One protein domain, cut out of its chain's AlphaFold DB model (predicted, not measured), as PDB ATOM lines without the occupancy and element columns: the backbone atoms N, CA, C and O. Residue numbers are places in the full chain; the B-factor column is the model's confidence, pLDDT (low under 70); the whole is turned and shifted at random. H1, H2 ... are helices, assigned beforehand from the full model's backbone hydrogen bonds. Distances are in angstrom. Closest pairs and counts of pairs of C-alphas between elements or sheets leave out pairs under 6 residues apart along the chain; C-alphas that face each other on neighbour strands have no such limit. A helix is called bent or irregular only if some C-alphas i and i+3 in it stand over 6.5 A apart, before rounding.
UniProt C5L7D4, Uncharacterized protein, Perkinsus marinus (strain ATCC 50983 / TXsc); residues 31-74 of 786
ATOM      1  N   ASP A  31      27.992  -5.052  40.346       79.75
ATOM      2  CA  ASP A  31      27.768  -4.501  41.683       79.75
ATOM      3  C   ASP A  31      26.302  -4.636  42.138       79.75
ATOM      4  O   ASP A  31      26.054  -5.060  43.267       79.75
ATOM      5  N   ASP A  32      25.316  -4.420  41.261       84.12
ATOM      6  CA  ASP A  32      23.904  -4.681  41.587       84.12
ATOM      7  C   ASP A  32      23.646  -6.170  41.836       84.12
ATOM      8  O   ASP A  32      22.959  -6.558  42.786       84.12
ATOM      9  N   ILE A  33      24.250  -7.038  41.024       80.31
ATOM     10  CA  ILE A  33      24.122  -8.487  41.194       80.31
ATOM     11  C   ILE A  33      24.716  -8.937  42.536       80.31
ATOM     12  O   ILE A  33      24.090  -9.722  43.253       80.31
ATOM     13  N   THR A  34      25.886  -8.423  42.920       79.44
ATOM     14  CA  THR A  34      26.509  -8.770  44.209       79.44
ATOM     15  C   THR A  34      25.793  -8.157  45.416       79.44
ATOM     16  O   THR A  34      25.767  -8.782  46.480       79.44
ATOM     17  N   LYS A  35      25.138  -6.999  45.255       84.75
ATOM     18  CA  LYS A  35      24.295  -6.358  46.277       84.75
ATOM     19  C   LYS A  35      23.093  -7.217  46.676       84.75
ATOM     20  O   LYS A  35      22.807  -7.341  47.868       84.75
ATOM     21  N   TYR A  36      22.400  -7.825  45.710       82.56
ATOM     22  CA  TYR A  36      21.200  -8.631  45.983       82.56
ATOM     23  C   TYR A  36      21.482 -10.127  46.193       82.56
ATOM     24  O   TYR A  36      20.710 -10.802  46.877       82.56
ATOM     25  N   PHE A  37      22.590 -10.660  45.666       84.31
ATOM     26  CA  PHE A  37      22.907 -12.088  45.739       84.31
ATOM     27  C   PHE A  37      24.260 -12.334  46.415       84.31
ATOM     28  O   PHE A  37      25.328 -12.129  45.839       84.31
ATOM     29  N   LYS A  38      24.223 -12.855  47.649       86.38
ATOM     30  CA  LYS A  38      25.434 -13.272  48.376       86.38
ATOM     31  C   LYS A  38      26.009 -14.562  47.769       86.38
ATOM     32  O   LYS A  38      25.253 -15.526  47.608       86.38
ATOM     33  N   PRO A  39      27.318 -14.628  47.468       87.00
ATOM     34  CA  PRO A  39      27.931 -15.845  46.953       87.00
ATOM     35  C   PRO A  39      27.997 -16.931  48.030       87.00
ATOM     36  O   PRO A  39      28.133 -16.653  49.228       87.00
ATOM     37  N   LYS A  40      27.942 -18.199  47.611       77.75
ATOM     38  CA  LYS A  40      28.122 -19.327  48.532       77.75
ATOM     39  C   LYS A  40      29.566 -19.340  49.055       77.75
ATOM     40  O   LYS A  40      30.507 -19.274  48.274       77.75
ATOM     41  N   ALA A  41      29.715 -19.450  50.375       78.75
ATOM     42  CA  ALA A  41      30.997 -19.516  51.090       78.75
ATOM     43  C   ALA A  41      31.934 -18.290  50.948       78.75
ATOM     44  O   ALA A  41      33.128 -18.407  51.201       78.75
ATOM     45  N   GLY A  42      31.418 -17.109  50.581       86.69
ATOM     46  CA  GLY A  42      32.192 -15.855  50.607       86.69
ATOM     47  C   GLY A  42      33.270 -15.707  49.522       86.69
ATOM     48  O   GLY A  42      33.945 -14.682  49.482       86.69
ATOM     49  N   ALA A  43      33.414 -16.684  48.622       87.12
ATOM     50  CA  ALA A  43      34.214 -16.528  47.412       87.12
ATOM     51  C   ALA A  43      33.569 -15.479  46.479       87.12
ATOM     52  O   ALA A  43      32.341 -15.425  46.403       87.12
ATOM     53  N   PRO A  44      34.340 -14.653  45.750       89.25
ATOM     54  CA  PRO A  44      33.768 -13.737  44.767       89.25
ATOM     55  C   PRO A  44      33.075 -14.517  43.642       89.25
ATOM     56  O   PRO A  44      33.572 -15.552  43.197       89.25
ATOM     57  N   TRP A  45      31.935 -14.009  43.167       89.88
ATOM     58  CA  TRP A  45      31.199 -14.605  42.050       89.88
ATOM     59  C   TRP A  45      32.073 -14.691  40.795       89.88
ATOM     60  O   TRP A  45      32.673 -13.698  40.377       89.88
ATOM     61  N   THR A  46      32.106 -15.856  40.147       93.44
ATOM     62  CA  THR A  46      32.779 -15.984  38.849       93.44
ATOM     63  C   THR A  46      31.933 -15.347  37.744       93.44
ATOM     64  O   THR A  46      30.702 -15.381  37.787       93.44
ATOM     65  N   SER A  47      32.569 -14.808  36.698       88.06
ATOM     66  CA  SER A  47      31.859 -14.181  35.567       88.06
ATOM     67  C   SER A  47      30.843 -15.116  34.891       88.06
ATOM     68  O   SER A  47      29.792 -14.670  34.437       88.06
ATOM     69  N   ALA A  48      31.108 -16.427  34.882       90.25
ATOM     70  CA  ALA A  48      30.181 -17.440  34.380       90.25
ATOM     71  C   ALA A  48      28.928 -17.613  35.260       90.25
ATOM     72  O   ALA A  48      27.846 -17.892  34.740       90.25
ATOM     73  N   GLU A  49      29.047 -17.446  36.579       89.94
ATOM     74  CA  GLU A  49      27.906 -17.486  37.498       89.94
ATOM     75  C   GLU A  49      27.087 -16.195  37.436       89.94
ATOM     76  O   GLU A  49      25.861 -16.276  37.422       89.94
ATOM     77  N   VAL A  50      27.741 -15.032  37.315       89.94
ATOM     78  CA  VAL A  50      27.073 -13.736  37.086       89.94
ATOM     79  C   VAL A  50      26.248 -13.783  35.795       89.94
ATOM     80  O   VAL A  50      25.061 -13.465  35.806       89.94
ATOM     81  N   GLU A  51      26.827 -14.281  34.701       89.81
ATOM     82  CA  GLU A  51      26.140 -14.459  33.415       89.81
ATOM     83  C   GLU A  51      24.981 -15.476  33.493       89.81
ATOM     84  O   GLU A  51      23.907 -15.269  32.920       89.81
ATOM     85  N   LEU A  52      25.147 -16.572  34.244       91.44
ATOM     86  CA  LEU A  52      24.057 -17.518  34.506       91.44
ATOM     87  C   LEU A  52      22.927 -16.871  35.322       91.44
ATOM     88  O   LEU A  52      21.753 -17.174  35.083       91.44
ATOM     89  N   LEU A  53      23.263 -16.002  36.276       90.69
ATOM     90  CA  LEU A  53      22.296 -15.288  37.099       90.69
ATOM     91  C   LEU A  53      21.518 -14.258  36.269       90.69
ATOM     92  O   LEU A  53      20.288 -14.300  36.290       90.69
ATOM     93  N   ARG A  54      22.205 -13.439  35.454       91.19
ATOM     94  CA  ARG A  54      21.589 -12.507  34.486       91.19
ATOM     95  C   ARG A  54      20.540 -13.217  33.628       91.19
ATOM     96  O   ARG A  54      19.380 -12.817  33.605       91.19
ATOM     97  N   ARG A  55      20.890 -14.356  33.017       91.06
ATOM     98  CA  ARG A  55      19.950 -15.158  32.202       91.06
ATOM     99  C   ARG A  55      18.744 -15.680  32.983       91.06
ATOM    100  O   ARG A  55      17.655 -15.785  32.417       91.06
ATOM    101  N   ARG A  56      18.917 -16.039  34.259       93.06
ATOM    102  CA  ARG A  56      17.810 -16.482  35.123       93.06
ATOM    103  C   ARG A  56      16.873 -15.332  35.470       93.06
ATOM    104  O   ARG A  56      15.668 -15.548  35.419       93.06
ATOM    105  N   ILE A  57      17.416 -14.150  35.753       91.56
ATOM    106  CA  ILE A  57      16.649 -12.933  36.050       91.56
ATOM    107  C   ILE A  57      15.831 -12.528  34.816       91.56
ATOM    108  O   ILE A  57      14.609 -12.581  34.880       91.56
ATOM    109  N   VAL A  58      16.460 -12.401  33.640       91.06
ATOM    110  CA  VAL A  58      15.771 -12.169  32.347       91.06
ATOM    111  C   VAL A  58      14.643 -13.185  32.084       91.06
ATOM    112  O   VAL A  58      13.598 -12.853  31.522       91.06
ATOM    113  N   THR A  59      14.838 -14.453  32.463       91.44
ATOM    114  CA  THR A  59      13.814 -15.503  32.303       91.44
ATOM    115  C   THR A  59      12.675 -15.362  33.320       91.44
ATOM    116  O   THR A  59      11.523 -15.638  32.982       91.44
ATOM    117  N   ALA A  60      12.978 -14.939  34.549       89.12
ATOM    118  CA  ALA A  60      11.991 -14.662  35.585       89.12
ATOM    119  C   ALA A  60      11.153 -13.425  35.238       89.12
ATOM    120  O   ALA A  60       9.929 -13.523  35.264       89.12
ATOM    121  N   ASP A  61      11.778 -12.330  34.803       89.44
ATOM    122  CA  ASP A  61      11.102 -11.083  34.425       89.44
ATOM    123  C   ASP A  61      10.139 -11.301  33.255       89.44
ATOM    124  O   ASP A  61       8.977 -10.905  33.314       89.44
ATOM    125  N   ARG A  62      10.567 -12.051  32.227       89.81
ATOM    126  CA  ARG A  62       9.675 -12.475  31.133       89.81
ATOM    127  C   ARG A  62       8.477 -13.277  31.640       89.81
ATOM    128  O   ARG A  62       7.378 -13.104  31.123       89.81
ATOM    129  N   LYS A  63       8.667 -14.139  32.646       90.88
ATOM    130  CA  LYS A  63       7.570 -14.915  33.241       90.88
ATOM    131  C   LYS A  63       6.633 -14.032  34.075       90.88
ATOM    132  O   LYS A  63       5.420 -14.214  33.996       90.88
ATOM    133  N   ILE A  64       7.172 -13.072  34.827       90.19
ATOM    134  CA  ILE A  64       6.396 -12.080  35.584       90.19
ATOM    135  C   ILE A  64       5.543 -11.247  34.622       90.19
ATOM    136  O   ILE A  64       4.331 -11.187  34.808       90.19
ATOM    137  N   ALA A  65       6.128 -10.730  33.538       89.88
ATOM    138  CA  ALA A  65       5.407  -9.983  32.509       89.88
ATOM    139  C   ALA A  65       4.270 -10.807  31.869       89.88
ATOM    140  O   ALA A  65       3.162 -10.299  31.703       89.88
ATOM    141  N   THR A  66       4.485 -12.098  31.569       89.44
ATOM    142  CA  THR A  66       3.391 -12.953  31.063       89.44
ATOM    143  C   THR A  66       2.273 -13.181  32.083       89.44
ATOM    144  O   THR A  66       1.113 -13.243  31.690       89.44
ATOM    145  N   LEU A  67       2.595 -13.276  33.378       90.38
ATOM    146  CA  LEU A  67       1.599 -13.450  34.443       90.38
ATOM    147  C   LEU A  67       0.836 -12.150  34.740       90.38
ATOM    148  O   LEU A  67      -0.346 -12.202  35.067       90.38
ATOM    149  N   GLN A  68       1.481 -10.988  34.601       92.06
ATOM    150  CA  GLN A  68       0.824  -9.680  34.692       92.06
ATOM    151  C   GLN A  68      -0.181  -9.488  33.549       92.06
ATOM    152  O   GLN A  68      -1.339  -9.181  33.818       92.06
ATOM    153  N   LEU A  69       0.211  -9.800  32.308       92.38
ATOM    154  CA  LEU A  69      -0.686  -9.777  31.147       92.38
ATOM    155  C   LEU A  69      -1.893 -10.723  31.324       92.38
ATOM    156  O   LEU A  69      -3.021 -10.383  30.971       92.38
ATOM    157  N   GLU A  70      -1.673 -11.920  31.877       91.00
ATOM    158  CA  GLU A  70      -2.749 -12.879  32.154       91.00
ATOM    159  C   GLU A  70      -3.688 -12.386  33.269       91.00
ATOM    160  O   GLU A  70      -4.907 -12.476  33.119       91.00
ATOM    161  N   LYS A  71      -3.149 -11.773  34.334       92.31
ATOM    162  CA  LYS A  71      -3.936 -11.111  35.388       92.31
ATOM    163  C   LYS A  71      -4.806  -9.983  34.823       92.31
ATOM    164  O   LYS A  71      -5.995  -9.934  35.121       92.31
ATOM    165  N   GLU A  72      -4.239  -9.086  34.018       90.75
ATOM    166  CA  GLU A  72      -4.968  -7.970  33.396       90.75
ATOM    167  C   GLU A  72      -6.087  -8.466  32.477       90.75
ATOM    168  O   GLU A  72      -7.207  -7.960  32.524       90.75
ATOM    169  N   ARG A  73      -5.821  -9.517  31.695       91.69
ATOM    170  CA  ARG A  73      -6.835 -10.162  30.858       91.69
ATOM    171  C   ARG A  73      -7.995 -10.733  31.679       91.69
ATOM    172  O   ARG A  73      -9.141 -10.594  31.265       91.69
ATOM    173  N   LEU A  74      -7.716 -11.367  32.819       87.38
ATOM    174  CA  LEU A  74      -8.755 -11.902  33.708       87.38
ATOM    175  C   LEU A  74      -9.562 -10.788  34.391       87.38
ATOM    176  O   LEU A  74     -10.779 -10.908  34.495       87.38
TER     177      LEU A  74
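This is residues 31 to 74 of the 786 residues of an uncharacterized protein of Perkinsus marinus (strain ATCC 50983 / TXsc) (UniProt C5L7D4). One long straight helix, H2, makes a rod, and a short helix, H1, sits beside its first part, joined to it by a looped link that folds back, the whole like a shaft with a small hook at one end. The second part of H2, residues 55 to 74, stands free and sticks out as a bare arm. The printed part has 44 residues with two named helices, H1 then H2, and no named strand; its class is all helix. It is only just extended, close to loose, with a radius of gyration of the C-alphas of 14.4 A and spans of 45 by 16 by 16 A.

H1, residues 31 to 36, and H2, residues 47 to 74, are close but not clearly touching, with 1 pair of C-alphas within 8 A. The closest C-alphas are those of Ile 33 and Val 50, 7.3 A apart. The two helices run the same way at a steep tilt of 61 degrees. In both H1 and H2 every O i to N i+4 pair is within hydrogen-bond range.

H1 begins with C-alpha 31 at (27.768, -4.501, 41.683) and ends with Tyr 36, 8.9 A from first to last C-alpha. H2 begins with C-alpha 47 at (31.859, -14.181, 35.567) and ends with C-alpha 74 at (-8.755, -11.902, 33.708), 40.7 A from first to last C-alpha. Neither helix is bent.

The two C-alphas farthest apart are those of Ala 43 and Leu 74, at 45.3 A. The printed part has no cut, and the 10 residues between H1 and H2 make a short link. The mean pLDDT of the printed part is 88.4, and no printed residue is under 70.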